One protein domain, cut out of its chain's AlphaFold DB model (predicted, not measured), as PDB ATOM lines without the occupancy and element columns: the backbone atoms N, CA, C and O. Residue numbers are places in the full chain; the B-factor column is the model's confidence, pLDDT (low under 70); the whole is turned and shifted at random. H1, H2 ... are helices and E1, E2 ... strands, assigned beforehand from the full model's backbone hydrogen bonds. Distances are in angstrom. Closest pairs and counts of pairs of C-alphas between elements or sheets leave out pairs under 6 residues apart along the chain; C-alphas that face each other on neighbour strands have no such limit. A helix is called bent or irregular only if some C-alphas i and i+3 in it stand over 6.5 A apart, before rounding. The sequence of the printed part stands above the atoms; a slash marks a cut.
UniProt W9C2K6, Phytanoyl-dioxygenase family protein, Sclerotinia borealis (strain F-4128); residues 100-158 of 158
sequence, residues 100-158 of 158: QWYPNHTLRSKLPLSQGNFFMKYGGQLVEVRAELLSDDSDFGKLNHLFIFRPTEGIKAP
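What this domain is: This is residues 100 to 158 of the 158 residues of the protein "Phytanoyl-dioxygenase family protein" of Sclerotinia borealis (strain F-4128) (UniProt W9C2K6). There is little regular structure: a small two-stranded parallel sheet, E1 and E2, with the short helix H1 over one face of it, nearer to E2 by its C-alpha pairs within 10 A, 14 with E2 and 2 with E1, and a long tail, residues 142 to 158, that sticks out. The 59 printed residues hold E1, H1 and E2 in that order, 16 residues, class mixed. The whole is extended, radius of gyration of the C-alphas 17.6 A, spanning 52 by 33 by 18 A.

How they stand to each other: E1, residues 109 to 112, and E2, residues 131 to 134, are parallel neighbours at 36 degrees; N 132 and O 109, 2.8 A apart, are within hydrogen-bond range. With H1, residues 113 to 120, between them along the chain, they form a strand-helix-strand unit with a right-handed crossover. The closest C-alphas of H1 and E2, Leu 113 and Leu 133, are 4.7 A apart. H1 is irregular, with C-alphas 114 and 117 7.6 A apart; 2 of 4 O i to N i+4 pairs are within range.

Where its parts are: E1, 10.0 A long, begins at C-alpha 109 (1.997, 75.885, 115.460). H1 measures 10.6 A. E2, 9.2 A, ends at C-alpha 134 (0.211, 79.720, 124.573).

The domain as a whole: The farthest C-alphas, Asn 117 and Pro 158, are 52.8 A apart. The printed part has no cut and no long link between named elements. Residues 141 to 158 have pLDDT under 70.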
ATOM      1  N   GLN A 100       2.963  82.689 101.604       85.94
ATOM      2  CA  GLN A 100       2.185  83.616 102.436       85.94
ATOM      3  C   GLN A 100       0.795  83.926 101.853       85.94
ATOM      4  O   GLN A 100      -0.160  84.130 102.595       85.94
ATOM      5  N   TRP A 101       0.671  83.932 100.524       87.69
ATOM      6  CA  TRP A 101      -0.589  84.177  99.820       87.69
ATOM      7  C   TRP A 101      -1.509  82.949  99.753       87.69
ATOM      8  O   TRP A 101      -2.647  83.072  99.307       87.69
ATOM      9  N   TYR A 102      -1.042  81.761 100.156       88.56
ATOM     10  CA  TYR A 102      -1.878  80.564 100.147       88.56
ATOM     11  C   TYR A 102      -2.954  80.678 101.246       88.56
ATOM     12  O   TYR A 102      -2.607  80.998 102.388       88.56
ATOM     13  N   PRO A 103      -4.244  80.422 100.948       85.50
ATOM     14  CA  PRO A 103      -5.373  80.732 101.832       85.50
ATOM     15  C   PRO A 103      -5.527  79.708 102.966       85.50
ATOM     16  O   PRO A 103      -6.541  79.032 103.112       85.50
ATOM     17  N   ASN A 104      -4.496  79.572 103.790       81.44
ATOM     18  CA  ASN A 104      -4.504  78.740 104.979       81.44
ATOM     19  C   ASN A 104      -4.530  79.647 106.203       81.44
ATOM     20  O   ASN A 104      -3.488  80.111 106.659       81.44
ATOM     21  N   HIS A 105      -5.709  79.946 106.736       76.69
ATOM     22  CA  HIS A 105      -5.841  80.893 107.851       76.69
ATOM     23  C   HIS A 105      -5.828  80.224 109.230       76.69
ATOM     24  O   HIS A 105      -5.684  80.915 110.237       76.69
ATOM     25  N   THR A 106      -5.919  78.895 109.274       77.94
ATOM     26  CA  THR A 106      -6.172  78.129 110.501       77.94
ATOM     27  C   THR A 106      -4.960  77.343 110.993       77.94
ATOM     28  O   THR A 106      -4.838  77.132 112.196       77.94
ATOM     29  N   LEU A 107      -4.040  76.934 110.112       83.62
ATOM     30  CA  LEU A 107      -2.869  76.158 110.520       83.62
ATOM     31  C   LEU A 107      -1.825  77.061 111.192       83.62
ATOM     32  O   LEU A 107      -1.148  77.852 110.529       83.62
ATOM     33  N   ARG A 108      -1.695  76.924 112.514       86.56
ATOM     34  CA  ARG A 108      -0.681  77.590 113.340       86.56
ATOM     35  C   ARG A 108      -0.037  76.584 114.288       86.56
ATOM     36  O   ARG A 108      -0.727  75.748 114.867       86.56
ATOM     37  N   SER A 109       1.276  76.674 114.460       87.31
ATOM     38  CA  SER A 109       1.997  75.885 115.460       87.31
ATOM     39  C   SER A 109       1.714  76.431 116.856       87.31
ATOM     40  O   SER A 109       1.912  77.615 117.107       87.31
ATOM     41  N   LYS A 110       1.283  75.581 117.784       88.31
ATOM     42  CA  LYS A 110       1.146  75.955 119.197       88.31
ATOM     43  C   LYS A 110       2.520  75.892 119.859       88.31
ATOM     44  O   LYS A 110       3.133  74.829 119.855       88.31
ATOM     45  N   LEU A 111       3.011  77.010 120.388       89.38
ATOM     46  CA  LEU A 111       4.344  77.122 120.994       89.38
ATOM     47  C   LEU A 111       4.251  77.762 122.389       89.38
ATOM     48  O   LEU A 111       3.347  78.566 122.615       89.38
ATOM     49  N   PRO A 112       5.158  77.434 123.327       92.44
ATOM     50  CA  PRO A 112       5.135  78.014 124.666       92.44
ATOM     51  C   PRO A 112       5.501  79.498 124.651       92.44
ATOM     52  O   PRO A 112       6.467  79.915 124.002       92.44
ATOM     53  N   LEU A 113       4.734  80.292 125.396       94.88
ATOM     54  CA  LEU A 113       4.867  81.740 125.481       94.88
ATOM     55  C   LEU A 113       6.235  82.140 126.033       94.88
ATOM     56  O   LEU A 113       6.839  83.076 125.506       94.88
ATOM     57  N   SER A 114       6.776  81.405 127.013       95.00
ATOM     58  CA  SER A 114       8.111  81.684 127.562       95.00
ATOM     59  C   SER A 114       9.238  81.587 126.526       95.00
ATOM     60  O   SER A 114      10.263  82.254 126.669       95.00
ATOM     61  N   GLN A 115       9.045  80.810 125.455       92.75
ATOM     62  CA  GLN A 115      10.007  80.656 124.357       92.75
ATOM     63  C   GLN A 115       9.677  81.537 123.147       92.75
ATOM     64  O   GLN A 115      10.356  81.453 122.122       92.75
ATOM     65  N   GLY A 116       8.669  82.410 123.240       91.94
ATOM     66  CA  GLY A 116       8.238  83.265 122.133       91.94
ATOM     67  C   GLY A 116       9.388  84.070 121.523       91.94
ATOM     68  O   GLY A 116       9.559  84.074 120.307       91.94
ATOM     69  N   ASN A 117      10.251  84.658 122.356       92.81
ATOM     70  CA  ASN A 117      11.418  85.407 121.878       92.81
ATOM     71  C   ASN A 117      12.393  84.535 121.078       92.81
ATOM     72  O   ASN A 117      12.942  85.004 120.087       92.81
ATOM     73  N   PHE A 118      12.602  83.277 121.473       91.25
ATOM     74  CA  PHE A 118      13.490  82.361 120.757       91.25
ATOM     75  C   PHE A 118      12.970  82.082 119.340       91.25
ATOM     76  O   PHE A 118      13.711  82.247 118.371       91.25
ATOM     77  N   PHE A 119      11.689  81.724 119.214       89.12
ATOM     78  CA  PHE A 119      11.083  81.408 117.919       89.12
ATOM     79  C   PHE A 119      10.915  82.645 117.033       89.12
ATOM     80  O   PHE A 119      11.239  82.615 115.845       89.12
ATOM     81  N   MET A 120      10.452  83.755 117.605       89.31
ATOM     82  CA  MET A 120      10.128  84.958 116.837       89.31
ATOM     83  C   MET A 120      11.360  85.787 116.475       89.31
ATOM     84  O   MET A 120      11.297  86.537 115.505       89.31
ATOM     85  N   LYS A 121      12.505  85.606 117.158       89.38
ATOM     86  CA  LYS A 121      13.776  86.264 116.799       89.38
ATOM     87  C   LYS A 121      14.143  86.069 115.324       89.38
ATOM     88  O   LYS A 121      14.719  86.969 114.724       89.38
ATOM     89  N   TYR A 122      13.803  84.910 114.757       82.94
ATOM     90  CA  TYR A 122      14.065  84.572 113.355       82.94
ATOM     91  C   TYR A 122      12.783  84.393 112.522       82.94
ATOM     92  O   TYR A 122      12.860  84.164 111.320       82.94
ATOM     93  N   GLY A 123      11.603  84.516 113.138       79.38
ATOM     94  CA  GLY A 123      10.315  84.136 112.549       79.38
ATOM     95  C   GLY A 123       9.633  85.181 111.665       79.38
ATOM     96  O   GLY A 123       8.413  85.127 111.531       79.38
ATOM     97  N   GLY A 124      10.379  86.137 111.097       73.25
ATOM     98  CA  GLY A 124       9.824  87.243 110.300       73.25
ATOM     99  C   GLY A 124      10.516  87.526 108.960       73.25
ATOM    100  O   GLY A 124       9.908  88.154 108.098       73.25
ATOM    101  N   GLN A 125      11.759  87.075 108.749       72.69
ATOM    102  CA  GLN A 125      12.511  87.231 107.492       72.69
ATOM    103  C   GLN A 125      13.543  86.095 107.384       72.69
ATOM    104  O   GLN A 125      14.292  85.865 108.324       72.69
ATOM    105  N   LEU A 126      13.687  85.332 106.299       80.75
ATOM    106  CA  LEU A 126      12.899  85.219 105.062       80.75
ATOM    107  C   LEU A 126      11.677  84.284 105.201       80.75
ATOM    108  O   LEU A 126      10.936  84.103 104.240       80.75
ATOM    109  N   VAL A 127      11.485  83.664 106.371       87.44
ATOM    110  CA  VAL A 127      10.428  82.677 106.635       87.44
ATOM    111  C   VAL A 127       9.609  83.114 107.847       87.44
ATOM    112  O   VAL A 127      10.153  83.309 108.932       87.44
ATOM    113  N   GLU A 128       8.297  83.252 107.662       89.75
ATOM    114  CA  GLU A 128       7.359  83.543 108.748       89.75
ATOM    115  C   GLU A 128       7.110  82.292 109.601       89.75
ATOM    116  O   GLU A 128       6.754  81.229 109.083       89.75
ATOM    117  N   VAL A 129       7.226  82.426 110.924       90.75
ATOM    118  CA  VAL A 129       6.778  81.395 111.868       90.75
ATOM    119  C   VAL A 129       5.335  81.687 112.264       90.75
ATOM    120  O   VAL A 129       5.049  82.566 113.076       90.75
ATOM    121  N   ARG A 130       4.398  80.922 111.700       89.31
ATOM    122  CA  ARG A 130       2.968  81.050 112.006       89.31
ATOM    123  C   ARG A 130       2.622  80.271 113.264       89.31
ATOM    124  O   ARG A 130       2.240  79.104 113.195       89.31
ATOM    125  N   ALA A 131       2.753  80.933 114.406       89.69
ATOM    126  CA  ALA A 131       2.505  80.333 115.707       89.69
ATOM    127  C   ALA A 131       1.334  80.968 116.468       89.69
ATOM    128  O   ALA A 131       0.917  82.097 116.196       89.69
ATOM    129  N   GLU A 132       0.815  80.204 117.421       90.75
ATOM    130  CA  GLU A 132       0.003  80.657 118.543       90.75
ATOM    131  C   GLU A 132       0.846  80.450 119.807       90.75
ATOM    132  O   GLU A 132       1.216  79.318 120.129       90.75
ATOM    133  N   LEU A 133       1.224  81.548 120.471       91.81
ATOM    134  CA  LEU A 133       2.000  81.500 121.710       91.81
ATOM    135  C   LEU A 133       1.040  81.308 122.882       91.81
ATOM    136  O   LEU A 133       0.255  82.200 123.197       91.81
ATOM    137  N   LEU A 134       1.099  80.133 123.495       93.12
ATOM    138  CA  LEU A 134       0.211  79.720 124.573       93.12
ATOM    139  C   LEU A 134       0.947  79.735 125.908       93.12
ATOM    140  O   LEU A 134       2.154  79.515 125.948       93.12
ATOM    141  N   SER A 135       0.219  79.970 126.999       95.12
ATOM    142  CA  SER A 135       0.786  79.893 128.349       95.12
ATOM    143  C   SER A 135       1.459  78.534 128.582       95.12
ATOM    144  O   SER A 135       1.001  77.521 128.057       95.12
ATOM    145  N   ASP A 136       2.546  78.498 129.345       89.94
ATOM    146  CA  ASP A 136       3.379  77.297 129.513       89.94
ATOM    147  C   ASP A 136       2.643  76.126 130.199       89.94
ATOM    148  O   ASP A 136       3.030  74.971 130.040       89.94
ATOM    149  N   ASP A 137       1.569  76.414 130.932       90.06
ATOM    150  CA  ASP A 137       0.648  75.446 131.542       90.06
ATOM    151  C   ASP A 137      -0.430  74.926 130.574       90.06
ATOM    152  O   ASP A 137      -1.225  74.057 130.938       90.06
ATOM    153  N   SER A 138      -0.460  75.427 129.336       87.00
ATOM    154  CA  SER A 138      -1.402  74.973 128.314       87.00
ATOM    155  C   SER A 138      -1.133  73.523 127.927       87.00
ATOM    156  O   SER A 138       0.010  73.072 127.828       87.00
ATOM    157  N   ASP A 139      -2.199  72.789 127.612       80.31
ATOM    158  CA  ASP A 139      -2.063  71.471 127.006       80.31
ATOM    159  C   ASP A 139      -1.625  71.623 125.541       80.31
ATOM    160  O   ASP A 139      -2.428  71.881 124.638       80.31
ATOM    161  N   PHE A 140      -0.324  71.460 125.298       71.94
ATOM    162  CA  PHE A 140       0.251  71.426 123.950       71.94
ATOM    163  C   PHE A 140      -0.163  70.183 123.150       71.94
ATOM    164  O   PHE A 140       0.243  70.035 121.999       71.94
ATOM    165  N   GLY A 141      -0.989  69.309 123.729       61.66
ATOM    166  CA  GLY A 141      -1.387  68.053 123.137       61.66
ATOM    167  C   GLY A 141      -0.210  67.096 123.181       61.66
ATOM    168  O   GLY A 141       0.656  67.088 122.309       61.66
ATOM    169  N   LYS A 142      -0.195  66.210 124.173       55.16
ATOM    170  CA  LYS A 142       0.609  64.988 124.084       55.16
ATOM    171  C   LYS A 142      -0.081  64.036 123.106       55.16
ATOM    172  O   LYS A 142      -0.722  63.066 123.503       55.16
ATOM    173  N   LEU A 143       0.004  64.350 121.816       50.06
ATOM    174  CA  LEU A 143      -0.480  63.492 120.742       50.06
ATOM    175  C   LEU A 143       0.407  62.240 120.724       50.06
ATOM    176  O   LEU A 143       1.478  62.250 120.129       50.06
ATOM    177  N   ASN A 144      -0.060  61.190 121.402       44.31
ATOM    178  CA  ASN A 144       0.530  59.851 121.527       44.31
ATOM    179  C   ASN A 144       1.509  59.644 122.700       44.31
ATOM    180  O   ASN A 144       2.722  59.639 122.535       44.31
ATOM    181  N   HIS A 145       0.979  59.297 123.880       42.19
ATOM    182  CA  HIS A 145       1.710  58.411 124.813       42.19
ATOM    183  C   HIS A 145       1.758  56.962 124.294       42.19
ATOM    184  O   HIS A 145       2.531  56.139 124.771       42.19
ATOM    185  N   LEU A 146       0.886  56.648 123.335       39.88
ATOM    186  CA  LEU A 146       0.779  55.362 122.671       39.88
ATOM    187  C   LEU A 146       1.394  55.514 121.282       39.88
ATOM    188  O   LEU A 146       0.689  55.820 120.324       39.88
ATOM    189  N   PHE A 147       2.699  55.261 121.160       43.69
ATOM    190  CA  PHE A 147       3.352  54.942 119.882       43.69
ATOM    191  C   PHE A 147       2.873  53.572 119.360       43.69
ATOM    192  O   PHE A 147       3.663  52.718 118.968       43.69
ATOM    193  N   ILE A 148       1.563  53.320 119.402       38.44
ATOM    194  CA  ILE A 148       0.969  52.168 118.744       38.44
ATOM    195  C   ILE A 148       0.849  52.577 117.286       38.44
ATOM    196  O   ILE A 148      -0.112  53.240 116.890       38.44
ATOM    197  N   PHE A 149       1.850  52.195 116.497       43.88
ATOM    198  CA  PHE A 149       1.726  52.115 115.052       43.88
ATOM    199  C   PHE A 149       0.572  51.155 114.770       43.88
ATOM    200  O   PHE A 149       0.746  49.939 114.793       43.88
ATOM    201  N   ARG A 150      -0.648  51.680 114.611       39.56
ATOM    202  CA  ARG A 150      -1.748  50.856 114.122       39.56
ATOM    203  C   ARG A 150      -1.347  50.444 112.709       39.56
ATOM    204  O   ARG A 150      -1.087  51.342 111.905       39.56
ATOM    205  N   PRO A 151      -1.265  49.139 112.404       37.09
ATOM    206  CA  PRO A 151      -1.203  48.707 111.021       37.09
ATOM    207  C   PRO A 151      -2.353  49.394 110.290       37.09
ATOM    208  O   PRO A 151      -3.465  49.438 110.826       37.09
ATOM    209  N   THR A 152      -2.098  49.955 109.111       38.41
ATOM    210  CA  THR A 152      -3.181  50.360 108.214       38.41
ATOM    211  C   THR A 152      -4.095  49.145 108.080       38.41
ATOM    212  O   THR A 152      -3.637  48.076 107.667       38.41
ATOM    213  N   GLU A 153      -5.333  49.257 108.568       37.72
ATOM    214  CA  GLU A 153      -6.247  48.121 108.648       37.72
ATOM    215  C   GLU A 153      -6.333  47.430 107.279       37.72
ATOM    216  O   GLU A 153      -6.594  48.078 106.268       37.72
ATOM    217  N   GLY A 154      -6.090  46.114 107.245       40.97
ATOM    218  CA  GLY A 154      -6.349  45.284 106.065       40.97
ATOM    219  C   GLY A 154      -5.169  44.514 105.470       40.97
ATOM    220  O   GLY A 154      -5.414  43.635 104.647       40.97
ATOM    221  N   ILE A 155      -3.918  44.739 105.885       34.75
ATOM    222  CA  ILE A 155      -2.800  43.901 105.416       34.75
ATOM    223  C   ILE A 155      -2.586  42.750 106.402       34.75
ATOM    224  O   ILE A 155      -1.938  42.905 107.436       34.75
ATOM    225  N   LYS A 156      -3.128  41.570 106.080       31.47
ATOM    226  CA  LYS A 156      -2.562  40.322 106.606       31.47
ATOM    227  C   LYS A 156      -1.195  40.153 105.947       31.47
ATOM    228  O   LYS A 156      -1.127  40.032 104.725       31.47
ATOM    229  N   ALA A 157      -0.131  40.206 106.744       29.80
ATOM    230  CA  ALA A 157       1.182  39.756 106.299       29.80
ATOM    231  C   ALA A 157       1.093  38.276 105.852       29.80
ATOM    232  O   ALA A 157       0.228  37.561 106.372       29.80
ATOM    233  N   PRO A 158       1.907  37.850 104.868       42.78
ATOM    234  CA  PRO A 158       1.962  36.457 104.420       42.78
ATOM    235  C   PRO A 158       2.315  35.477 105.546       42.78
ATOM    236  O   PRO A 158       3.041  35.878 106.484       42.78
TER     237      PRO A 158